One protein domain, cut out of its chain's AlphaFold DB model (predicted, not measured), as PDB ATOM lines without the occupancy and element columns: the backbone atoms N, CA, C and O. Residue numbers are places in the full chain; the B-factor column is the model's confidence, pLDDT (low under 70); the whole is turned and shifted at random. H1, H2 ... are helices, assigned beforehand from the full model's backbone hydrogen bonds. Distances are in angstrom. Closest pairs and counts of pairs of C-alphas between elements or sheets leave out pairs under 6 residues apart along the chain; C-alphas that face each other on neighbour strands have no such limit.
ATOM      1  N   LEU A 509     136.716 135.308 181.803       96.62
ATOM      2  CA  LEU A 509     137.896 134.959 181.001       96.62
ATOM      3  C   LEU A 509     137.843 135.451 179.547       96.62
ATOM      4  O   LEU A 509     138.839 135.327 178.832       96.62
ATOM      5  N   GLY A 510     136.731 136.040 179.097       93.31
ATOM      6  CA  GLY A 510     136.575 136.524 177.720       93.31
ATOM      7  C   GLY A 510     137.633 137.555 177.329       93.31
ATOM      8  O   GLY A 510     138.218 137.460 176.255       93.31
ATOM      9  N   GLY A 511     137.973 138.471 178.242       90.75
ATOM     10  CA  GLY A 511     139.054 139.447 178.047       90.75
ATOM     11  C   GLY A 511     140.475 138.865 178.108       90.75
ATOM     12  O   GLY A 511     141.435 139.612 177.910       90.75
ATOM     13  N   ILE A 512     140.617 137.564 178.401       93.94
ATOM     14  CA  ILE A 512     141.899 136.853 178.464       93.94
ATOM     15  C   ILE A 512     142.128 136.034 177.190       93.94
ATOM     16  O   ILE A 512     143.074 136.298 176.452       93.94
ATOM     17  N   SER A 513     141.268 135.048 176.915       95.31
ATOM     18  CA  SER A 513     141.438 134.114 175.788       95.31
ATOM     19  C   SER A 513     140.442 134.294 174.647       95.31
ATOM     20  O   SER A 513     140.641 133.697 173.590       95.31
ATOM     21  N   GLY A 514     139.383 135.082 174.845       93.31
ATOM     22  CA  GLY A 514     138.157 135.016 174.044       93.31
ATOM     23  C   GLY A 514     137.111 134.051 174.616       93.31
ATOM     24  O   GLY A 514     135.963 134.104 174.191       93.31
ATOM     25  N   ALA A 515     137.479 133.241 175.622       96.62
ATOM     26  CA  ALA A 515     136.604 132.291 176.313       96.62
ATOM     27  C   ALA A 515     135.872 131.325 175.362       96.62
ATOM     28  O   ALA A 515     134.651 131.173 175.431       96.62
ATOM     29  N   ASN A 516     136.616 130.674 174.461       98.25
ATOM     30  CA  ASN A 516     136.016 129.796 173.458       98.25
ATOM     31  C   ASN A 516     135.426 128.540 174.106       98.25
ATOM     32  O   ASN A 516     134.320 128.129 173.766       98.25
ATOM     33  N   PHE A 517     136.203 127.906 174.988       98.50
ATOM     34  CA  PHE A 517     135.900 126.691 175.758       98.50
ATOM     35  C   PHE A 517     135.386 125.485 174.960       98.50
ATOM     36  O   PHE A 517     134.919 124.491 175.528       98.50
ATOM     37  N   ASN A 518     135.463 125.575 173.638       98.62
ATOM     38  CA  ASN A 518     134.802 124.709 172.690       98.62
ATOM     39  C   ASN A 518     135.612 124.699 171.380       98.62
ATOM     40  O   ASN A 518     135.790 125.759 170.752       98.62
ATOM     41  N   PRO A 519     136.081 123.524 170.924       98.81
ATOM     42  CA  PRO A 519     136.811 123.430 169.668       98.81
ATOM     43  C   PRO A 519     135.989 123.895 168.458       98.81
ATOM     44  O   PRO A 519     136.547 124.531 167.568       98.81
ATOM     45  N   ALA A 520     134.668 123.680 168.441       98.81
ATOM     46  CA  ALA A 520     133.788 124.141 167.365       98.81
ATOM     47  C   ALA A 520     133.728 125.677 167.283       98.81
ATOM     48  O   ALA A 520     133.834 126.233 166.193       98.81
ATOM     49  N   VAL A 521     133.668 126.375 168.426       98.75
ATOM     50  CA  VAL A 521     133.753 127.850 168.485       98.75
ATOM     51  C   VAL A 521     135.092 128.338 167.929       98.75
ATOM     52  O   VAL A 521     135.135 129.237 167.088       98.75
ATOM     53  N   SER A 522     136.188 127.704 168.353       98.69
ATOM     54  CA  SER A 522     137.536 128.041 167.882       98.69
ATOM     55  C   SER A 522     137.666 127.853 166.365       98.69
ATOM     56  O   SER A 522     138.214 128.715 165.679       98.69
ATOM     57  N   VAL A 523     137.105 126.770 165.823       98.75
ATOM     58  CA  VAL A 523     137.078 126.495 164.380       98.75
ATOM     59  C   VAL A 523     136.227 127.514 163.619       98.75
ATOM     60  O   VAL A 523     136.693 128.011 162.596       98.75
ATOM     61  N   THR A 524     135.038 127.895 164.104       98.69
ATOM     62  CA  THR A 524     134.217 128.944 163.462       98.69
ATOM     63  C   THR A 524     134.989 130.258 163.327       98.69
ATOM     64  O   THR A 524     134.984 130.863 162.253       98.69
ATOM     65  N   LEU A 525     135.712 130.669 164.376       98.56
ATOM     66  CA  LEU A 525     136.567 131.860 164.347       98.56
ATOM     67  C   LEU A 525     137.706 131.719 163.323       98.56
ATOM     68  O   LEU A 525     138.005 132.674 162.606       98.56
ATOM     69  N   GLY A 526     138.318 130.537 163.215       98.50
ATOM     70  CA  GLY A 526     139.332 130.239 162.197       98.50
ATOM     71  C   GLY A 526     138.798 130.342 160.765       98.50
ATOM     72  O   GLY A 526     139.421 130.977 159.911       98.50
ATOM     73  N   ILE A 527     137.611 129.780 160.506       98.69
ATOM     74  CA  ILE A 527     136.944 129.834 159.194       98.69
ATOM     75  C   ILE A 527     136.576 131.278 158.834       98.69
ATOM     76  O   ILE A 527     136.863 131.721 157.723       98.69
ATOM     77  N   SER A 528     135.988 132.035 159.766       98.38
ATOM     78  CA  SER A 528     135.646 133.448 159.552       98.38
ATOM     79  C   SER A 528     136.875 134.272 159.165       98.38
ATOM     80  O   SER A 528     136.859 134.978 158.153       98.38
ATOM     81  N   ARG A 529     137.986 134.112 159.898       97.50
ATOM     82  CA  ARG A 529     139.246 134.788 159.573       97.50
ATOM     83  C   ARG A 529     139.776 134.394 158.194       97.50
ATOM     84  O   ARG A 529     140.198 135.264 157.437       97.50
ATOM     85  N   ALA A 530     139.725 133.109 157.842       97.81
ATOM     86  CA  ALA A 530     140.156 132.625 156.528       97.81
ATOM     87  C   ALA A 530     139.319 133.205 155.371       97.81
ATOM     88  O   ALA A 530     139.829 133.365 154.264       97.81
ATOM     89  N   MET A 531     138.059 133.568 155.628       97.19
ATOM     90  CA  MET A 531     137.186 134.249 154.666       97.19
ATOM     91  C   MET A 531     137.377 135.776 154.608       97.19
ATOM     92  O   MET A 531     136.671 136.426 153.834       97.19
ATOM     93  N   GLY A 532     138.297 136.346 155.399       95.88
ATOM     94  CA  GLY A 532     138.585 137.787 155.466       95.88
ATOM     95  C   GLY A 532     137.865 138.548 156.588       95.88
ATOM     96  O   GLY A 532     137.934 139.775 156.623       95.88
ATOM     97  N   GLY A 533     137.170 137.844 157.487       95.56
ATOM     98  CA  GLY A 533     136.433 138.427 158.612       95.56
ATOM     99  C   GLY A 533     137.214 138.440 159.932       95.56
ATOM    100  O   GLY A 533     138.410 138.136 159.963       95.56
ATOM    101  N   PRO A 534     136.552 138.775 161.055       94.94
ATOM    102  CA  PRO A 534     137.145 138.671 162.386       94.94
ATOM    103  C   PRO A 534     137.331 137.206 162.808       94.94
ATOM    104  O   PRO A 534     136.550 136.335 162.419       94.94
ATOM    105  N   GLY A 535     138.349 136.930 163.627       94.75
ATOM    106  CA  GLY A 535     138.569 135.601 164.197       94.75
ATOM    107  C   GLY A 535     140.027 135.278 164.534       94.75
ATOM    108  O   GLY A 535     140.890 136.159 164.597       94.75
ATOM    109  N   LEU A 536     140.301 133.988 164.736       95.88
ATOM    110  CA  LEU A 536     141.579 133.459 165.223       95.88
ATOM    111  C   LEU A 536     142.431 132.888 164.091       95.88
ATOM    112  O   LEU A 536     141.912 132.394 163.093       95.88
ATOM    113  N   ASP A 537     143.753 132.945 164.234       96.94
ATOM    114  CA  ASP A 537     144.652 132.222 163.339       96.94
ATOM    115  C   ASP A 537     144.623 130.710 163.630       96.94
ATOM    116  O   ASP A 537     144.406 130.274 164.764       96.94
ATOM    117  N   TRP A 538     144.879 129.890 162.610       97.94
ATOM    118  CA  TRP A 538     144.778 128.432 162.720       97.94
ATOM    119  C   TRP A 538     145.756 127.797 163.719       97.94
ATOM    120  O   TRP A 538     145.466 126.720 164.240       97.94
ATOM    121  N   LYS A 539     146.885 128.450 164.032       97.88
ATOM    122  CA  LYS A 539     147.805 127.956 165.066       97.88
ATOM    123  C   LYS A 539     147.164 128.109 166.445       97.88
ATOM    124  O   LYS A 539     147.163 127.148 167.212       97.88
ATOM    125  N   THR A 540     146.569 129.263 166.736       98.00
ATOM    126  CA  THR A 540     145.811 129.479 167.978       98.00
ATOM    127  C   THR A 540     144.615 128.532 168.077       98.00
ATOM    128  O   THR A 540     144.419 127.926 169.128       98.00
ATOM    129  N   VAL A 541     143.877 128.315 166.980       98.56
ATOM    130  CA  VAL A 541     142.768 127.340 166.936       98.56
ATOM    131  C   VAL A 541     143.240 125.935 167.325       98.56
ATOM    132  O   VAL A 541     142.612 125.296 168.167       98.56
ATOM    133  N   GLY A 542     144.363 125.467 166.766       98.31
ATOM    134  CA  GLY A 542     144.931 124.157 167.098       98.31
ATOM    135  C   GLY A 542     145.366 124.037 168.564       98.31
ATOM    136  O   GLY A 542     145.090 123.021 169.203       98.31
ATOM    137  N   ILE A 543     145.990 125.083 169.120       98.62
ATOM    138  CA  ILE A 543     146.388 125.125 170.537       98.62
ATOM    139  C   ILE A 543     145.153 125.064 171.441       98.62
ATOM    140  O   ILE A 543     145.102 124.242 172.356       98.62
ATOM    141  N   TYR A 544     144.147 125.897 171.171       98.56
ATOM    142  CA  TYR A 544     142.923 125.955 171.966       98.56
ATOM    143  C   TYR A 544     142.180 124.621 171.934       98.56
ATOM    144  O   TYR A 544     141.855 124.096 172.995       98.56
ATOM    145  N   ALA A 545     141.998 124.021 170.755       98.56
ATOM    146  CA  ALA A 545     141.333 122.726 170.626       98.56
ATOM    147  C   ALA A 545     142.034 121.621 171.441       98.56
ATOM    148  O   ALA A 545     141.368 120.825 172.108       98.56
ATOM    149  N   GLY A 546     143.373 121.595 171.440       98.44
ATOM    150  CA  GLY A 546     144.155 120.659 172.251       98.44
ATOM    151  C   GLY A 546     143.964 120.872 173.757       98.44
ATOM    152  O   GLY A 546     143.679 119.920 174.486       98.44
ATOM    153  N   VAL A 547     144.062 122.122 174.220       98.75
ATOM    154  CA  VAL A 547     143.901 122.489 175.639       98.75
ATOM    155  C   VAL A 547     142.480 122.208 176.140       98.75
ATOM    156  O   VAL A 547     142.312 121.611 177.202       98.75
ATOM    157  N   GLN A 548     141.464 122.579 175.362       98.81
ATOM    158  CA  GLN A 548     140.052 122.340 175.674       98.81
ATOM    159  C   GLN A 548     139.760 120.836 175.777       98.81
ATOM    160  O   GLN A 548     139.115 120.388 176.722       98.81
ATOM    161  N   THR A 549     140.291 120.026 174.856       98.38
ATOM    162  CA  THR A 549     140.117 118.562 174.899       98.38
ATOM    163  C   THR A 549     140.768 117.954 176.144       98.38
ATOM    164  O   THR A 549     140.153 117.131 176.822       98.38
ATOM    165  N   ALA A 550     141.983 118.389 176.497       98.56
ATOM    166  CA  ALA A 550     142.661 117.936 177.713       98.56
ATOM    167  C   ALA A 550     141.875 118.304 178.984       98.56
ATOM    168  O   ALA A 550     141.716 117.471 179.878       98.56
ATOM    169  N   ALA A 551     141.332 119.524 179.044       98.69
ATOM    170  CA  ALA A 551     140.475 119.973 180.136       98.69
ATOM    171  C   ALA A 551     139.187 119.148 180.243       98.69
ATOM    172  O   ALA A 551     138.786 118.775 181.345       98.69
ATOM    173  N   GLY A 552     138.567 118.813 179.108       98.19
ATOM    174  CA  GLY A 552     137.365 117.987 179.070       98.19
ATOM    175  C   GLY A 552     137.584 116.567 179.570       98.19
ATOM    176  O   GLY A 552     136.801 116.080 180.382       98.19
ATOM    177  N   ILE A 553     138.689 115.928 179.180       97.38
ATOM    178  CA  ILE A 553     139.065 114.605 179.699       97.38
ATOM    179  C   ILE A 553     139.329 114.674 181.210       97.38
ATOM    180  O   ILE A 553     138.820 113.843 181.964       97.38
ATOM    181  N   ALA A 554     140.078 115.680 181.672       98.12
ATOM    182  CA  ALA A 554     140.365 115.867 183.094       98.12
ATOM    183  C   ALA A 554     139.083 116.066 183.921       98.12
ATOM    184  O   ALA A 554     138.906 115.412 184.951       98.12
ATOM    185  N   ALA A 555     138.165 116.916 183.457       98.19
ATOM    186  CA  ALA A 555     136.873 117.134 184.095       98.19
ATOM    187  C   ALA A 555     136.022 115.860 184.133       98.19
ATOM    188  O   ALA A 555     135.400 115.567 185.157       98.19
ATOM    189  N   ALA A 556     136.044 115.081 183.048       96.69
ATOM    190  CA  ALA A 556     135.276 113.852 182.943       96.69
ATOM    191  C   ALA A 556     135.751 112.750 183.892       96.69
ATOM    192  O   ALA A 556     134.943 112.088 184.550       96.69
ATOM    193  N   ILE A 557     137.067 112.617 184.049       94.88
ATOM    194  CA  ILE A 557     137.664 111.758 185.073       94.88
ATOM    195  C   ILE A 557     137.278 112.259 186.471       94.88
ATOM    196  O   ILE A 557     136.862 111.460 187.308       94.88
ATOM    197  N   CYS A 558     137.351 113.571 186.726       95.25
ATOM    198  CA  CYS A 558     137.046 114.141 188.039       95.25
ATOM    199  C   CYS A 558     135.602 113.882 188.483       95.25
ATOM    200  O   CYS A 558     135.403 113.393 189.595       95.25
ATOM    201  N   TYR A 559     134.592 114.155 187.642       94.75
ATOM    202  CA  TYR A 559     133.210 113.844 188.029       94.75
ATOM    203  C   TYR A 559     132.997 112.328 188.148       94.75
ATOM    204  O   TYR A 559     132.257 111.879 189.020       94.75
ATOM    205  N   SER A 560     133.672 111.517 187.324       93.50
ATOM    206  CA  SER A 560     133.513 110.060 187.380       93.50
ATOM    207  C   SER A 560     134.042 109.486 188.691       93.50
ATOM    208  O   SER A 560     133.423 108.599 189.275       93.50
ATOM    209  N   LEU A 561     135.158 110.025 189.191       92.38
ATOM    210  CA  LEU A 561     135.707 109.688 190.504       92.38
ATOM    211  C   LEU A 561     134.831 110.212 191.646       92.38
ATOM    212  O   LEU A 561     134.629 109.499 192.625       92.38
ATOM    213  N   LEU A 562     134.286 111.425 191.511       91.88
ATOM    214  CA  LEU A 562     133.408 112.041 192.510       91.88
ATOM    215  C   LEU A 562     132.144 111.206 192.764       91.88
ATOM    216  O   LEU A 562     131.764 111.001 193.915       91.88
ATOM    217  N   PHE A 563     131.513 110.715 191.697       91.19
ATOM    218  CA  PHE A 563     130.276 109.934 191.776       91.19
ATOM    219  C   PHE A 563     130.504 108.415 191.793       91.19
ATOM    220  O   PHE A 563     129.566 107.658 192.037       91.19
ATOM    221  N   GLY A 564     131.720 107.944 191.494       90.81
ATOM    222  CA  GLY A 564     132.000 106.523 191.255       90.81
ATOM    223  C   GLY A 564     131.253 105.955 190.038       90.81
ATOM    224  O   GLY A 564     131.044 104.746 189.941       90.81
ATOM    225  N   GLN A 565     130.790 106.822 189.134       91.06
ATOM    226  CA  GLN A 565     129.934 106.489 187.998       91.06
ATOM    227  C   GLN A 565     130.252 107.389 186.803       91.06
ATOM    228  O   GLN A 565     130.567 108.559 186.972       91.06
ATOM    229  N   SER A 566     130.104 106.856 185.593       91.94
ATOM    230  CA  SER A 566     130.128 107.616 184.336       91.94
ATOM    231  C   SER A 566     128.814 107.416 183.571       91.94
ATOM    232  O   SER A 566     127.947 106.656 184.006       91.94
ATOM    233  N   PHE A 567     128.634 108.090 182.440       91.94
ATOM    234  CA  PHE A 567     127.485 107.913 181.546       91.94
ATOM    235  C   PHE A 567     127.969 107.918 180.095       91.94
ATOM    236  O   PHE A 567     128.936 108.599 179.780       91.94
ATOM    237  N   ASN A 568     127.331 107.120 179.235       91.44
ATOM    238  CA  ASN A 568     127.728 106.999 177.832       91.44
ATOM    239  C   ASN A 568     127.157 108.131 176.988       91.44
ATOM    240  O   ASN A 568     125.997 108.507 177.158       91.44
ATOM    241  N   LEU A 569     127.934 108.553 175.994       92.88
ATOM    242  CA  LEU A 569     127.439 109.342 174.876       92.88
ATOM    243  C   LEU A 569     126.771 108.424 173.844       92.88
ATOM    244  O   LEU A 569     127.392 107.471 173.380       92.88
ATOM    245  N   ALA A 570     125.516 108.697 173.489       94.00
ATOM    246  CA  ALA A 570     124.791 108.037 172.402       94.00
ATOM    247  C   ALA A 570     123.500 108.815 172.078       94.00
ATOM    248  O   ALA A 570     122.994 109.522 172.949       94.00
ATOM    249  N   PRO A 571     122.920 108.655 170.870       95.94
ATOM    250  CA  PRO A 571     121.552 109.097 170.604       95.94
ATOM    251  C   PRO A 571     120.572 108.566 171.658       95.94
ATOM    252  O   PRO A 571     120.681 107.415 172.098       95.94
ATOM    253  N   ALA A 572     119.598 109.389 172.043       94.81
ATOM    254  CA  ALA A 572     118.565 108.981 172.981       94.81
ATOM    255  C   ALA A 572     117.764 107.788 172.436       94.81
ATOM    256  O   ALA A 572     117.624 107.586 171.225       94.81
ATOM    257  N   LYS A 573     117.214 106.976 173.344       93.81
ATOM    258  CA  LYS A 573     116.463 105.771 172.975       93.81
ATOM    259  C   LYS A 573     115.331 106.120 172.002       93.81
ATOM    260  O   LYS A 573     114.474 106.936 172.317       93.81
ATOM    261  N   GLY A 574     115.306 105.440 170.855       94.12
ATOM    262  CA  GLY A 574     114.317 105.660 169.796       94.12
ATOM    263  C   GLY A 574     114.779 106.612 168.693       94.12
ATOM    264  O   GLY A 574     114.109 106.690 167.673       94.12
ATOM    265  N   PHE A 575     115.931 107.271 168.844       97.12
ATOM    266  CA  PHE A 575     116.520 108.131 167.822       97.12
ATOM    267  C   PHE A 575     117.766 107.495 167.206       97.12
ATOM    268  O   PHE A 575     118.541 106.800 167.860       97.12
ATOM    269  N   SER A 576     117.960 107.739 165.912       96.06
ATOM    270  CA  SER A 576     119.171 107.335 165.188       96.06
ATOM    271  C   SER A 576     120.268 108.406 165.263       96.06
ATOM    272  O   SER A 576     120.030 109.554 165.647       96.06
ATOM    273  N   TRP A 577     121.465 108.042 164.798       95.19
ATOM    274  CA  TRP A 577     122.628 108.927 164.737       95.19
ATOM    275  C   TRP A 577     122.393 110.220 163.944       95.19
ATOM    276  O   TRP A 577     122.956 111.243 164.310       95.19
ATOM    277  N   TYR A 578     121.563 110.209 162.896       94.88
ATOM    278  CA  TYR A 578     121.318 111.405 162.083       94.88
ATOM    279  C   TYR A 578     120.282 112.349 162.711       94.88
ATOM    280  O   TYR A 578     120.368 113.551 162.489       94.88
ATOM    281  N   HIS A 579     119.344 111.851 163.533       97.50
ATOM    282  CA  HIS A 579     118.450 112.726 164.307       97.50
ATOM    283  C   HIS A 579     119.244 113.464 165.393       97.50
ATOM    284  O   HIS A 579     119.127 114.683 165.531       97.50
ATOM    285  N   ALA A 580     120.097 112.730 166.121       97.81
ATOM    286  CA  ALA A 580     121.006 113.311 167.104       97.81
ATOM    287  C   ALA A 580     122.021 114.251 166.436       97.81
ATOM    288  O   ALA A 580     122.170 115.391 166.858       97.81
ATOM    289  N   GLY A 581     122.644 113.816 165.339       98.00
ATOM    290  CA  GLY A 581     123.585 114.619 164.564       98.00
ATOM    291  C   GLY A 581     122.981 115.919 164.033       98.00
ATOM    292  O   GLY A 581     123.622 116.961 164.099       98.00
ATOM    293  N   LEU A 582     121.725 115.902 163.574       98.38
ATOM    294  CA  LEU A 582     121.037 117.121 163.145       98.38
ATOM    295  C   LEU A 582     120.797 118.091 164.314       98.38
ATOM    296  O   LEU A 582     120.970 119.295 164.144       98.38
ATOM    297  N   CYS A 583     120.457 117.584 165.502       98.56
ATOM    298  CA  CYS A 583     120.353 118.407 166.708       98.56
ATOM    299  C   CYS A 583     121.698 119.050 167.075       98.56
ATOM    300  O   CYS A 583     121.758 120.259 167.303       98.56
ATOM    301  N   GLU A 584     122.775 118.261 167.074       98.62
ATOM    302  CA  GLU A 584     124.130 118.740 167.361       98.62
ATOM    303  C   GLU A 584     124.599 119.776 166.335       98.62
ATOM    304  O   GLU A 584     125.138 120.815 166.711       98.62
ATOM    305  N   LEU A 585     124.317 119.565 165.048       98.75
ATOM    306  CA  LEU A 585     124.626 120.524 163.989       98.75
ATOM    307  C   LEU A 585     123.894 121.851 164.198       98.75
ATOM    308  O   LEU A 585     124.531 122.902 164.163       98.75
ATOM    309  N   LEU A 586     122.573 121.824 164.411       98.81
ATOM    310  CA  LEU A 586     121.743 123.035 164.467       98.81
ATOM    311  C   LEU A 586     122.001 123.873 165.726       98.81
ATOM    312  O   LEU A 586     122.060 125.099 165.642       98.81
ATOM    313  N   TYR A 587     122.202 123.243 166.884       98.69
ATOM    314  CA  TYR A 587     122.487 123.984 168.116       98.69
ATOM    315  C   TYR A 587     123.963 124.357 168.269       98.69
ATOM    316  O   TYR A 587     124.244 125.403 168.854       98.69
ATOM    317  N   THR A 588     124.903 123.615 167.667       98.81
ATOM    318  CA  THR A 588     126.286 124.106 167.527       98.81
ATOM    319  C   THR A 588     126.348 125.277 166.561       98.81
ATOM    320  O   THR A 588     127.017 126.264 166.857       98.81
ATOM    321  N   PHE A 589     125.609 125.217 165.447       98.81
ATOM    322  CA  PHE A 589     125.414 126.364 164.564       98.81
ATOM    323  C   PHE A 589     124.895 127.567 165.346       98.81
ATOM    324  O   PHE A 589     125.509 128.622 165.283       98.81
ATOM    325  N   MET A 590     123.811 127.413 166.111       98.75
ATOM    326  CA  MET A 590     123.259 128.514 166.900       98.75
ATOM    327  C   MET A 590     124.295 129.071 167.879       98.75
ATOM    328  O   MET A 590     124.519 130.278 167.897       98.75
ATOM    329  N   LEU A 591     124.954 128.208 168.658       98.81
ATOM    330  CA  LEU A 591     125.975 128.602 169.629       98.81
ATOM    331  C   LEU A 591     127.098 129.412 168.970       98.81
ATOM    332  O   LEU A 591     127.374 130.537 169.386       98.81
ATOM    333  N   THR A 592     127.735 128.874 167.929       98.69
ATOM    334  CA  THR A 592     128.876 129.539 167.288       98.69
ATOM    335  C   THR A 592     128.446 130.749 166.460       98.69
ATOM    336  O   THR A 592     129.163 131.747 166.431       98.69
ATOM    337  N   PHE A 593     127.255 130.734 165.857       98.81
ATOM    338  CA  PHE A 593     126.682 131.885 165.159       98.81
ATOM    339  C   PHE A 593     126.417 133.042 166.121       98.81
ATOM    340  O   PHE A 593     126.765 134.184 165.815       98.81
ATOM    341  N   VAL A 594     125.862 132.765 167.306       98.62
ATOM    342  CA  VAL A 594     125.694 133.788 168.341       98.62
ATOM    343  C   VAL A 594     127.055 134.311 168.790       98.62
ATOM    344  O   VAL A 594     127.227 135.525 168.765       98.62
ATOM    345  N   VAL A 595     128.048 133.453 169.080       98.06
ATOM    346  CA  VAL A 595     129.425 133.894 169.415       98.06
ATOM    347  C   VAL A 595     129.971 134.864 168.364       98.06
ATOM    348  O   VAL A 595     130.465 135.939 168.711       98.06
ATOM    349  N   MET A 596     129.842 134.529 167.078       97.50
ATOM    350  CA  MET A 596     130.322 135.394 166.001       97.50
ATOM    351  C   MET A 596     129.643 136.768 166.025       97.50
ATOM    352  O   MET A 596     130.314 137.793 165.934       97.50
ATOM    353  N   ASN A 597     128.324 136.811 166.206       96.88
ATOM    354  CA  ASN A 597     127.549 138.050 166.162       96.88
ATOM    355  C   ASN A 597     127.682 138.930 167.416       96.88
ATOM    356  O   ASN A 597     127.662 140.160 167.306       96.88
ATOM    357  N   VAL A 598     127.795 138.327 168.603       94.88
ATOM    358  CA  VAL A 598     127.779 139.063 169.881       94.88
ATOM    359  C   VAL A 598     129.165 139.292 170.468       94.88
ATOM    360  O   VAL A 598     129.312 140.206 171.269       94.88
ATOM    361  N   ALA A 599     130.174 138.512 170.078       93.12
ATOM    362  CA  ALA A 599     131.537 138.665 170.586       93.12
ATOM    363  C   ALA A 599     132.539 139.019 169.478       93.12
ATOM    364  O   ALA A 599     133.301 139.966 169.638       93.12
ATOM    365  N   ALA A 600     132.531 138.306 168.346       94.19
ATOM    366  CA  ALA A 600     133.591 138.447 167.340       94.19
ATOM    367  C   ALA A 600     133.384 139.593 166.333       94.19
ATOM    368  O   ALA A 600     134.368 140.111 165.806       94.19
ATOM    369  N   ALA A 601     132.134 139.959 166.031       93.94
ATOM    370  CA  ALA A 601     131.810 140.953 165.005       93.94
ATOM    371  C   ALA A 601     132.520 142.294 165.245       93.94
ATOM    372  O   ALA A 601     132.643 142.727 166.395       93.94
ATOM    373  N   LYS A 602     132.947 142.987 164.177       90.56
ATOM    374  CA  LYS A 602     133.797 144.192 164.311       90.56
ATOM    375  C   LYS A 602     133.113 145.308 165.096       90.56
ATOM    376  O   LYS A 602     133.792 146.036 165.811       90.56
ATOM    377  N   LYS A 603     131.780 145.401 165.031       87.31
ATOM    378  CA  LYS A 603     130.986 146.354 165.827       87.31
ATOM    379  C   LYS A 603     131.177 146.215 167.345       87.31
ATOM    380  O   LYS A 603     130.946 147.164 168.075       87.31
ATOM    381  N   ASN A 604     131.581 145.036 167.822       86.12
ATOM    382  CA  ASN A 604     131.778 144.761 169.244       86.12
ATOM    383  C   ASN A 604     133.228 145.046 169.683       86.12
ATOM    384  O   ASN A 604     133.575 144.874 170.850       86.12
ATOM    385  N   VAL A 605     134.095 145.469 168.753       70.31
ATOM    386  CA  VAL A 605     135.463 145.907 169.042       70.31
ATOM    387  C   VAL A 605     135.413 147.379 169.451       70.31
ATOM    388  O   VAL A 605     135.022 148.236 168.667       70.31
ATOM    389  N   GLY A 606     135.815 147.690 170.684       58.03
ATOM    390  CA  GLY A 606     135.847 149.062 171.214       58.03
ATOM    391  C   GLY A 606     134.591 149.469 171.993       58.03
ATOM    392  O   GLY A 606     134.720 150.109 173.034       58.03
ATOM    393  N   GLU A 607     133.403 149.015 171.588       54.47
ATOM    394  CA  GLU A 607     132.190 149.081 172.412       54.47
ATOM    395  C   GLU A 607     132.006 147.764 173.174       54.47
ATOM    396  O   GLU A 607     131.674 146.730 172.595       54.47
ATOM    397  N   LYS A 608     132.216 147.782 174.497       68.62
ATOM    398  CA  LYS A 608     132.006 146.605 175.354       68.62
ATOM    399  C   LYS A 608     130.506 146.354 175.528       68.62
ATOM    400  O   LYS A 608     129.951 146.643 176.591       68.62
ATOM    401  N   ASN A 609     129.833 145.823 174.502       84.00
ATOM    402  CA  ASN A 609     128.535 145.193 174.722       84.00
ATOM    403  C   ASN A 609     128.704 144.205 175.891       84.00
ATOM    404  O   ASN A 609     129.739 143.550 176.003       84.00
ATOM    405  N   GLN A 610     127.749 144.163 176.818       87.81
ATOM    406  CA  GLN A 610     127.872 143.284 177.985       87.81
ATOM    407  C   GLN A 610     126.989 142.058 177.896       87.81
ATOM    408  O   GLN A 610     127.231 141.107 178.612       87.81
ATOM    409  N   TYR A 611     126.018 142.015 176.991       92.00
ATOM    410  CA  TYR A 611     125.117 140.871 176.881       92.00
ATOM    411  C   TYR A 611     125.772 139.615 176.277       92.00
ATOM    412  O   TYR A 611     125.152 138.557 176.337       92.00
ATOM    413  N   TYR A 612     126.986 139.692 175.705       92.81
ATOM    414  CA  TYR A 612     127.634 138.579 174.992       92.81
ATOM    415  C   TYR A 612     127.642 137.266 175.784       92.81
ATOM    416  O   TYR A 612     127.194 136.244 175.269       92.81
ATOM    417  N   GLY A 613     128.083 137.285 177.047       94.56
ATOM    418  CA  GLY A 613     128.166 136.075 177.870       94.56
ATOM    419  C   GLY A 613     126.798 135.448 178.130       94.56
ATOM    420  O   GLY A 613     126.655 134.228 178.084       94.56
ATOM    421  N   MET A 614     125.775 136.281 178.337       95.75
ATOM    422  CA  MET A 614     124.393 135.835 178.525       95.75
ATOM    423  C   MET A 614     123.807 135.264 177.231       95.75
ATOM    424  O   MET A 614     123.233 134.180 177.253       95.75
ATOM    425  N   ALA A 615     123.984 135.962 176.106       97.38
ATOM    426  CA  ALA A 615     123.492 135.530 174.802       97.38
ATOM    427  C   ALA A 615     124.097 134.179 174.388       97.38
ATOM    428  O   ALA A 615     123.371 133.301 173.942       97.38
ATOM    429  N   ILE A 616     125.405 133.983 174.594       98.44
ATOM    430  CA  ILE A 616     126.085 132.713 174.294       98.44
ATOM    431  C   ILE A 616     125.584 131.593 175.217       98.44
ATOM    432  O   ILE A 616     125.284 130.496 174.762       98.44
ATOM    433  N   ALA A 617     125.444 131.846 176.519       98.12
ATOM    434  CA  ALA A 617     124.944 130.838 177.451       98.12
ATOM    435  C   ALA A 617     123.491 130.427 177.173       98.12
ATOM    436  O   ALA A 617     123.118 129.263 177.328       98.12
ATOM    437  N   PHE A 618     122.653 131.366 176.743       98.44
ATOM    438  CA  PHE A 618     121.244 131.101 176.473       98.44
ATOM    439  C   PHE A 618     121.022 130.205 175.241       98.44
ATOM    440  O   PHE A 618     120.003 129.510 175.194       98.44
ATOM    441  N   THR A 619     121.985 130.088 174.316       98.56
ATOM    442  CA  THR A 619     121.922 129.050 173.268       98.56
ATOM    443  C   THR A 619     122.072 127.646 173.858       98.56
ATOM    444  O   THR A 619     121.426 126.713 173.389       98.56
ATOM    445  N   VAL A 620     122.872 127.488 174.923       98.12
ATOM    446  CA  VAL A 620     123.028 126.213 175.639       98.12
ATOM    447  C   VAL A 620     121.774 125.878 176.438       98.12
ATOM    448  O   VAL A 620     121.363 124.724 176.431       98.12
ATOM    449  N   VAL A 621     121.104 126.864 177.049       98.12
ATOM    450  CA  VAL A 621     119.769 126.642 177.639       98.12
ATOM    451  C   VAL A 621     118.808 126.126 176.564       98.12
ATOM    452  O   VAL A 621     118.162 125.101 176.767       98.12
ATOM    453  N   ALA A 622     118.748 126.793 175.405       98.19
ATOM    454  CA  ALA A 622     117.873 126.393 174.307       98.19
ATOM    455  C   ALA A 622     118.150 124.955 173.827       98.19
ATOM    456  O   ALA A 622     117.226 124.151 173.695       98.19
ATOM    457  N   GLY A 623     119.423 124.611 173.625       97.31
ATOM    458  CA  GLY A 623     119.839 123.290 173.156       97.31
ATOM    459  C   GLY A 623     119.682 122.182 174.193       97.31
ATOM    460  O   GLY A 623     119.190 121.106 173.858       97.31
ATOM    461  N   ALA A 624     120.034 122.430 175.457       95.88
ATOM    462  CA  ALA A 624     119.955 121.424 176.515       95.88
ATOM    463  C   ALA A 624     118.515 120.944 176.748       95.88
ATOM    464  O   ALA A 624     118.286 119.757 176.971       95.88
ATOM    465  N   TYR A 625     117.537 121.849 176.666       96.56
ATOM    466  CA  TYR A 625     116.124 121.517 176.860       96.56
ATOM    467  C   TYR A 625     115.391 121.154 175.562       96.56
ATOM    468  O   TYR A 625     114.481 120.328 175.600       96.56
ATOM    469  N   GLY A 626     115.777 121.739 174.424       96.44
ATOM    470  CA  GLY A 626     115.215 121.404 173.117       96.44
ATOM    471  C   GLY A 626     115.810 120.119 172.540       96.44
ATOM    472  O   GLY A 626     115.131 119.107 172.411       96.44
ATOM    473  N   ALA A 627     117.094 120.149 172.191       96.81
ATOM    474  CA  ALA A 627     117.796 119.035 171.551       96.81
ATOM    475  C   ALA A 627     118.235 117.921 172.519       96.81
ATOM    476  O   ALA A 627     118.407 116.778 172.091       96.81
ATOM    477  N   GLY A 628     118.391 118.213 173.815       94.69
ATOM    478  CA  GLY A 628     118.914 117.253 174.794       94.69
ATOM    479  C   GLY A 628     118.108 115.953 174.904       94.69
ATOM    480  O   GLY A 628     118.691 114.892 175.111       94.69
ATOM    481  N   ALA A 629     116.792 115.993 174.670       94.88
ATOM    482  CA  ALA A 629     115.945 114.796 174.649       94.88
ATOM    483  C   ALA A 629     116.242 113.840 173.472       94.88
ATOM    484  O   ALA A 629     115.804 112.691 173.498       94.88
ATOM    485  N   VAL A 630     116.973 114.307 172.455       97.69
ATOM    486  CA  VAL A 630     117.311 113.567 171.231       97.69
ATOM    487  C   VAL A 630     118.794 113.188 171.201       97.69
ATOM    488  O   VAL A 630     119.120 112.022 170.977       97.69
ATOM    489  N   SER A 631     119.698 114.150 171.421       96.50
ATOM    490  CA  SER A 631     121.154 113.943 171.315       96.50
ATOM    491  C   SER A 631     121.898 113.946 172.654       96.50
ATOM    492  O   SER A 631     123.076 113.625 172.703       96.50
ATOM    493  N   GLY A 632     121.259 114.342 173.755       93.25
ATOM    494  CA  GLY A 632     121.964 114.653 175.006       93.25
ATOM    495  C   GLY A 632     122.599 116.051 175.038       93.25
ATOM    496  O   GLY A 632     122.917 116.527 176.123       93.25
ATOM    497  N   GLY A 633     122.692 116.739 173.893       94.50
ATOM    498  CA  GLY A 633     123.038 118.157 173.777       94.50
ATOM    499  C   GLY A 633     124.482 118.503 174.146       94.50
ATOM    500  O   GLY A 633     124.705 119.236 175.108       94.50
ATOM    501  N   CYS A 634     125.454 117.989 173.389       95.50
ATOM    502  CA  CYS A 634     126.879 118.256 173.625       95.50
ATOM    503  C   CYS A 634     127.297 119.650 173.143       95.50
ATOM    504  O   CYS A 634     127.881 120.427 173.902       95.50
ATOM    505  N   PHE A 635     127.010 119.944 171.875       97.19
ATOM    506  CA  PHE A 635     127.336 121.168 171.138       97.19
ATOM    507  C   PHE A 635     128.814 121.584 171.213       97.19
ATOM    508  O   PHE A 635     129.155 122.756 171.022       97.19
ATOM    509  N   ASN A 636     129.699 120.653 171.568       98.25
ATOM    510  CA  ASN A 636     131.078 120.912 171.945       98.25
ATOM    511  C   ASN A 636     131.920 119.626 171.834       98.25
ATOM    512  O   ASN A 636     131.789 118.732 172.682       98.25
ATOM    513  N   PRO A 637     132.893 119.589 170.905       98.56
ATOM    514  CA  PRO A 637     133.786 118.450 170.733       98.56
ATOM    515  C   PRO A 637     134.516 118.016 172.009       98.56
ATOM    516  O   PRO A 637     134.710 116.823 172.231       98.56
ATOM    517  N   ALA A 638     134.904 118.954 172.880       98.50
ATOM    518  CA  ALA A 638     135.584 118.629 174.134       98.50
ATOM    519  C   ALA A 638     134.644 117.953 175.150       98.50
ATOM    520  O   ALA A 638     135.088 117.074 175.890       98.50
ATOM    521  N   VAL A 639     133.354 118.320 175.162       97.75
ATOM    522  CA  VAL A 639     132.322 117.646 175.973       97.75
ATOM    523  C   VAL A 639     132.134 116.220 175.458       97.75
ATOM    524  O   VAL A 639     132.246 115.271 176.234       97.75
ATOM    525  N   ALA A 640     131.922 116.064 174.146       97.06
ATOM    526  CA  ALA A 640     131.696 114.765 173.520       97.06
ATOM    527  C   ALA A 640     132.875 113.800 173.746       97.06
ATOM    528  O   ALA A 640     132.674 112.673 174.195       97.06
ATOM    529  N   LEU A 641     134.110 114.254 173.497       96.88
ATOM    530  CA  LEU A 641     135.325 113.459 173.707       96.88
ATOM    531  C   LEU A 641     135.562 113.134 175.188       96.88
ATOM    532  O   LEU A 641     135.934 112.007 175.510       96.88
ATOM    533  N   GLY A 642     135.336 114.090 176.097       96.00
ATOM    534  CA  GLY A 642     135.503 113.875 177.536       96.00
ATOM    535  C   GLY A 642     134.579 112.779 178.073       96.00
ATOM    536  O   GLY A 642     135.043 111.864 178.760       96.00
ATOM    537  N   ILE A 643     133.292 112.831 177.706       95.12
ATOM    538  CA  ILE A 643     132.300 111.818 178.093       95.12
ATOM    539  C   ILE A 643     132.737 110.443 177.582       95.12
ATOM    540  O   ILE A 643     132.906 109.531 178.391       95.12
ATOM    541  N   ASP A 644     133.004 110.323 176.280       94.00
ATOM    542  CA  ASP A 644     133.324 109.058 175.606       94.00
ATOM    543  C   ASP A 644     134.596 108.398 176.178       94.00
ATOM    544  O   ASP A 644     134.626 107.192 176.420       94.00
ATOM    545  N   VAL A 645     135.632 109.188 176.496       93.12
ATOM    546  CA  VAL A 645     136.851 108.691 177.162       93.12
ATOM    547  C   VAL A 645     136.553 108.200 178.581       93.12
ATOM    548  O   VAL A 645     136.978 107.105 178.954       93.12
ATOM    549  N   SER A 646     135.803 108.966 179.381       92.56
ATOM    550  CA  SER A 646     135.458 108.574 180.761       92.56
ATOM    551  C   SER A 646     134.514 107.367 180.834       92.56
ATOM    552  O   SER A 646     134.481 106.643 181.834       92.56
ATOM    553  N   SER A 647     133.748 107.129 179.769       92.12
ATOM    554  CA  SER A 647     132.770 106.053 179.669       92.12
ATOM    555  C   SER A 647     133.236 104.883 178.805       92.12
ATOM    556  O   SER A 647     132.446 103.974 178.569       92.12
ATOM    557  N   ALA A 648     134.506 104.838 178.386       89.31
ATOM    558  CA  ALA A 648     135.010 103.856 177.421       89.31
ATOM    559  C   ALA A 648     134.720 102.389 177.802       89.31
ATOM    560  O   ALA A 648     134.450 101.561 176.937       89.31
ATOM    561  N   GLY A 649     134.700 102.064 179.102       84.12
ATOM    562  CA  GLY A 649     134.343 100.725 179.600       84.12
ATOM    563  C   GLY A 649     132.857 100.348 179.461       84.12
ATOM    564  O   GLY A 649     132.491  99.202 179.701       84.12
ATOM    565  N   ARG A 650     131.994 101.298 179.099       84.75
ATOM    566  CA  ARG A 650     130.546 101.141 178.899       84.75
ATOM    567  C   ARG A 650     130.138 101.346 177.436       84.75
ATOM    568  O   ARG A 650     129.072 100.878 177.042       84.75
ATOM    569  N   GLY A 651     130.932 102.069 176.652       81.88
ATOM    570  CA  GLY A 651     130.707 102.373 175.239       81.88
ATOM    571  C   GLY A 651     131.673 103.463 174.771       81.88
ATOM    572  O   GLY A 651     131.992 104.357 175.549       81.88
ATOM    573  N   PHE A 652     132.153 103.361 173.528       87.56
ATOM    574  CA  PHE A 652     133.133 104.283 172.947       87.56
ATOM    575  C   PHE A 652     132.864 104.518 171.454       87.56
ATOM    576  O   PHE A 652     132.393 103.616 170.758       87.56
ATOM    577  N   GLY A 653     133.222 105.698 170.949       87.94
ATOM    578  CA  GLY A 653     133.292 106.030 169.524       87.94
ATOM    579  C   GLY A 653     132.174 106.949 169.034       87.94
ATOM    580  O   GLY A 653     132.279 107.496 167.934       87.94
ATOM    581  N   TRP A 654     131.130 107.177 169.838       92.31
ATOM    582  CA  TRP A 654     130.046 108.094 169.473       92.31
ATOM    583  C   TRP A 654     130.521 109.539 169.360       92.31
ATOM    584  O   TRP A 654     129.980 110.286 168.543       92.31
ATOM    585  N   SER A 655     131.563 109.915 170.107       94.38
ATOM    586  CA  SER A 655     132.142 111.259 170.041       94.38
ATOM    587  C   SER A 655     132.531 111.659 168.619       94.38
ATOM    588  O   SER A 655     132.286 112.793 168.232       94.38
ATOM    589  N   ILE A 656     133.033 110.733 167.795       93.94
ATOM    590  CA  ILE A 656     133.452 111.024 166.413       93.94
ATOM    591  C   ILE A 656     132.283 111.566 165.584       93.94
ATOM    592  O   ILE A 656     132.434 112.561 164.877       93.94
ATOM    593  N   ALA A 657     131.110 110.935 165.682       94.38
ATOM    594  CA  ALA A 657     129.929 111.381 164.953       94.38
ATOM    595  C   ALA A 657     129.486 112.775 165.422       94.38
ATOM    596  O   ALA A 657     129.242 113.643 164.588       94.38
ATOM    597  N   TYR A 658     129.442 113.003 166.738       97.44
ATOM    598  CA  TYR A 658     129.062 114.293 167.326       97.44
ATOM    599  C   TYR A 658     130.007 115.400 166.858       97.44
ATOM    600  O   TYR A 658     129.549 116.382 166.282       97.44
ATOM    601  N   VAL A 659     131.320 115.175 166.962       98.19
ATOM    602  CA  VAL A 659     132.354 116.122 166.526       98.19
ATOM    603  C   VAL A 659     132.181 116.511 165.058       98.19
ATOM    604  O   VAL A 659     132.292 117.686 164.720       98.19
ATOM    605  N   ILE A 660     131.877 115.559 164.167       98.19
ATOM    606  CA  ILE A 660     131.653 115.866 162.745       98.19
ATOM    607  C   ILE A 660     130.465 116.822 162.575       98.19
ATOM    608  O   ILE A 660     130.598 117.841 161.896       98.19
ATOM    609  N   PHE A 661     129.318 116.531 163.192       98.50
ATOM    610  CA  PHE A 661     128.132 117.385 163.082       98.50
ATOM    611  C   PHE A 661     128.325 118.758 163.733       98.50
ATOM    612  O   PHE A 661     127.906 119.766 163.165       98.50
ATOM    613  N   GLU A 662     129.011 118.819 164.872       98.69
ATOM    614  CA  GLU A 662     129.358 120.063 165.561       98.69
ATOM    615  C   GLU A 662     130.267 120.946 164.684       98.69
ATOM    616  O   GLU A 662     130.010 122.140 164.519       98.69
ATOM    617  N   LEU A 663     131.287 120.367 164.035       98.75
ATOM    618  CA  LEU A 663     132.164 121.092 163.107       98.75
ATOM    619  C   LEU A 663     131.442 121.530 161.821       98.75
ATOM    620  O   LEU A 663     131.741 122.597 161.280       98.75
ATOM    621  N   LEU A 664     130.461 120.759 161.342       98.69
ATOM    622  CA  LEU A 664     129.587 121.183 160.242       98.69
ATOM    623  C   LEU A 664     128.703 122.370 160.653       98.69
ATOM    624  O   LEU A 664     128.583 123.332 159.894       98.69
ATOM    625  N   GLY A 665     128.147 122.348 161.868       98.75
ATOM    626  CA  GLY A 665     127.421 123.482 162.444       98.75
ATOM    627  C   GLY A 665     128.304 124.729 162.560       98.75
ATOM    628  O   GLY A 665     127.897 125.822 162.165       98.75
ATOM    629  N   ALA A 666     129.552 124.553 163.003       98.75
ATOM    630  CA  ALA A 666     130.563 125.604 163.079       98.75
ATOM    631  C   ALA A 666     130.883 126.243 161.715       98.75
ATOM    632  O   ALA A 666     130.997 127.469 161.619       98.75
ATOM    633  N   ALA A 667     131.004 125.434 160.659       98.75
ATOM    634  CA  ALA A 667     131.227 125.915 159.297       98.75
ATOM    635  C   ALA A 667     129.999 126.653 158.735       98.75
ATOM    636  O   ALA A 667     130.138 127.729 158.149       98.75
ATOM    637  N   MET A 668     128.795 126.117 158.967       98.69
ATOM    638  CA  MET A 668     127.536 126.756 158.572       98.69
ATOM    639  C   MET A 668     127.358 128.121 159.248       98.69
ATOM    640  O   MET A 668     126.946 129.081 158.595       98.69
ATOM    641  N   ALA A 669     127.731 128.238 160.525       98.75
ATOM    642  CA  ALA A 669     127.685 129.496 161.261       98.75
ATOM    643  C   ALA A 669     128.606 130.555 160.655       98.75
ATOM    644  O   ALA A 669     128.164 131.680 160.440       98.75
ATOM    645  N   ALA A 670     129.852 130.203 160.322       98.69
ATOM    646  CA  ALA A 670     130.779 131.136 159.680       98.69
ATOM    647  C   ALA A 670     130.250 131.613 158.314       98.69
ATOM    648  O   ALA A 670     130.325 132.803 158.001       98.69
ATOM    649  N   ALA A 671     129.688 130.702 157.514       98.31
ATOM    650  CA  ALA A 671     129.124 131.031 156.207       98.31
ATOM    651  C   ALA A 671     127.929 131.991 156.320       98.31
ATOM    652  O   ALA A 671     127.906 133.028 155.658       98.31
ATOM    653  N   LEU A 672     126.960 131.688 157.189       98.38
ATOM    654  CA  LEU A 672     125.788 132.544 157.386       98.38
ATOM    655  C   LEU A 672     126.137 133.857 158.086       98.38
ATOM    656  O   LEU A 672     125.531 134.877 157.773       98.38
ATOM    657  N   PHE A 673     127.144 133.871 158.962       98.38
ATOM    658  CA  PHE A 673     127.664 135.097 159.566       98.38
ATOM    659  C   PHE A 673     128.145 136.087 158.500       98.38
ATOM    660  O   PHE A 673     127.779 137.255 158.549       98.38
ATOM    661  N   LYS A 674     128.864 135.617 157.473       97.75
ATOM    662  CA  LYS A 674     129.262 136.453 156.329       97.75
ATOM    663  C   LYS A 674     128.071 137.005 155.538       97.75
ATOM    664  O   LYS A 674     128.151 138.118 155.028       97.75
ATOM    665  N   VAL A 675     126.978 136.248 155.432       97.56
ATOM    666  CA  VAL A 675     125.754 136.686 154.733       97.56
ATOM    667  C   VAL A 675     125.003 137.753 155.527       97.56
ATOM    668  O   VAL A 675     124.530 138.724 154.937       97.56
ATOM    669  N   VAL A 676     124.888 137.585 156.850       97.50
ATOM    670  CA  VAL A 676     124.171 138.540 157.713       97.50
ATOM    671  C   VAL A 676     125.026 139.734 158.149       97.50
ATOM    672  O   VAL A 676     124.477 140.728 158.617       97.50
ATOM    673  N   ARG A 677     126.354 139.652 157.990       96.19
ATOM    674  CA  ARG A 677     127.307 140.735 158.272       96.19
ATOM    675  C   ARG A 677     128.346 140.906 157.168       96.19
ATOM    676  O   ARG A 677     129.543 140.745 157.419       96.19
ATOM    677  N   PRO A 678     127.936 141.218 155.930       97.06
ATOM    678  CA  PRO A 678     128.878 141.459 154.843       97.06
ATOM    679  C   PRO A 678     129.877 142.581 155.169       97.06
ATOM    680  O   PRO A 678     131.020 142.513 154.718       97.06
ATOM    681  N   GLU A 679     129.506 143.555 156.006       94.88
ATOM    682  CA  GLU A 679     130.367 144.650 156.471       94.88
ATOM    683  C   GLU A 679     131.633 144.174 157.198       94.88
ATOM    684  O   GLU A 679     132.712 144.752 157.039       94.88
ATOM    685  N   ASP A 680     131.556 143.047 157.908       95.44
ATOM    686  CA  ASP A 680     132.717 142.460 158.575       95.44
ATOM    687  C   ASP A 680     133.727 141.877 157.575       95.44
ATOM    688  O   ASP A 680     134.897 141.695 157.917       95.44
ATOM    689  N   PHE A 681     133.311 141.687 156.324       96.62
ATOM    690  CA  PHE A 681     134.089 141.136 155.214       96.62
ATOM    691  C   PHE A 681     134.300 142.148 154.072       96.62
ATOM    692  O   PHE A 681     134.743 141.760 152.993       96.62
ATOM    693  N   GLY A 682     134.001 143.434 154.295       94.19
ATOM    694  CA  GLY A 682     134.190 144.509 153.310       94.19
ATOM    695  C   GLY A 682     133.053 144.683 152.294       94.19
ATOM    696  O   GLY A 682     133.255 145.352 151.285       94.19
ATOM    697  N   GLY A 683     131.887 144.077 152.529       94.69
ATOM    698  CA  GLY A 683     130.650 144.325 151.779       94.69
ATOM    699  C   GLY A 683     129.700 145.296 152.492       94.69
ATOM    700  O   GLY A 683     130.063 145.918 153.485       94.69
ATOM    701  N   GLU A 684     128.463 145.397 152.004       93.12
ATOM    702  CA  GLU A 684     127.433 146.294 152.548       93.12
ATOM    703  C   GLU A 684     126.162 145.524 152.920       93.12
ATOM    704  O   GLU A 684     125.805 144.533 152.273       93.12
ATOM    705  N   LYS A 685     125.467 145.983 153.970       92.44
ATOM    706  CA  LYS A 685     124.168 145.427 154.366       92.44
ATOM    707  C   LYS A 685     123.143 145.646 153.253       92.44
ATOM    708  O   LYS A 685     123.100 146.699 152.624       92.44
TER     709      LYS A 685
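This is residues 509 to 685 of the 912 residues of the protein "NIP4-1 protein" of Symbiodinium sp. CCMP2592 (UniProt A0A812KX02). The body is an elongated block of helices in which two short helices, H2 and H7, lie nearly end to end between the long helices H3 and H8. H4 crosses H8, H5 folds back along H4 as a helical hairpin, and the long link of residues 564 to 576 runs from the end of H3 to the start of H4. The printed part has 177 residues with nine named helices, H1 to H9 in chain order, and no named strand; the class is all helix. It is compact, with a radius of gyration of the C-alphas of 16.5 A, and its C-alphas span 52 by 33 by 27 A.

The longest helix is H3, residues 538 to 563. With residues 538 to 549 alone it touches H2, residues 519 to 530, closest at the C-alphas of Pro 519 and Ala 545, 4.7 A; this hairpin has a shallow tilt of 9 degrees. H3 also touches H7, residues 637 to 646, the C-alphas of Ile 553 and Gly 642 being closest at 4.2 A. H2 and H7 only just touch, only at their ends, with 3 pairs of C-alphas within 8 A, the closest those of Pro 519 and Pro 637 at 5.9 A. H8, residues 654 to 676, makes a hairpin with H7 and touches it with residues 654 to 662 alone, closest at the C-alphas of Ala 640 and Ser 655, 5.0 A. H8 also touches H2, closest at the C-alphas of Thr 524 and Ala 666, 5.0 A. H2, H3, H7 and H8 form a bundle, a group of helices side by side. H4, residues 577 to 600, touches H8 at a steep tilt of 42 degrees, closest at the C-alphas of Phe 589 and Gly 665, 4.1 A. H5, residues 612 to 626, makes a hairpin with H4, closest at the C-alphas of Val 598 and Tyr 612, 5.1 A. H6, residues 628 to 631, touches H4, closest at the C-alphas of Ala 580 and Ser 631, 4.3 A. H1, residues 509 to 513, touches no helix; H9, residues 678 to 681, is close to H8 but not clearly touching. Every O i to N i+4 pair is within hydrogen-bond range in H1, H2, H3, H4, H7 and H8, and 9 of 11 are in H5; H6 and H9 are too short for such a pair.

C-alpha 509 of H1 is at (137.896, 134.959, 181.001). From first to last C-alpha, H3 measures 37.4 A, H8 33.2 A, H4 31.6 A and H5 21.3 A. H3 begins at C-alpha 538, (144.778, 128.432, 162.720), and H8 ends at C-alpha 676, (124.171, 138.540, 157.713).

The two C-alphas farthest apart, those of Gly 564 and Glu 684, are 55.7 A apart. The printed part has no cut. The links from H3 to H4 and from H4 to H5 are long. The mean pLDDT of the printed part is 95.1; residues 606 to 608 are under 70.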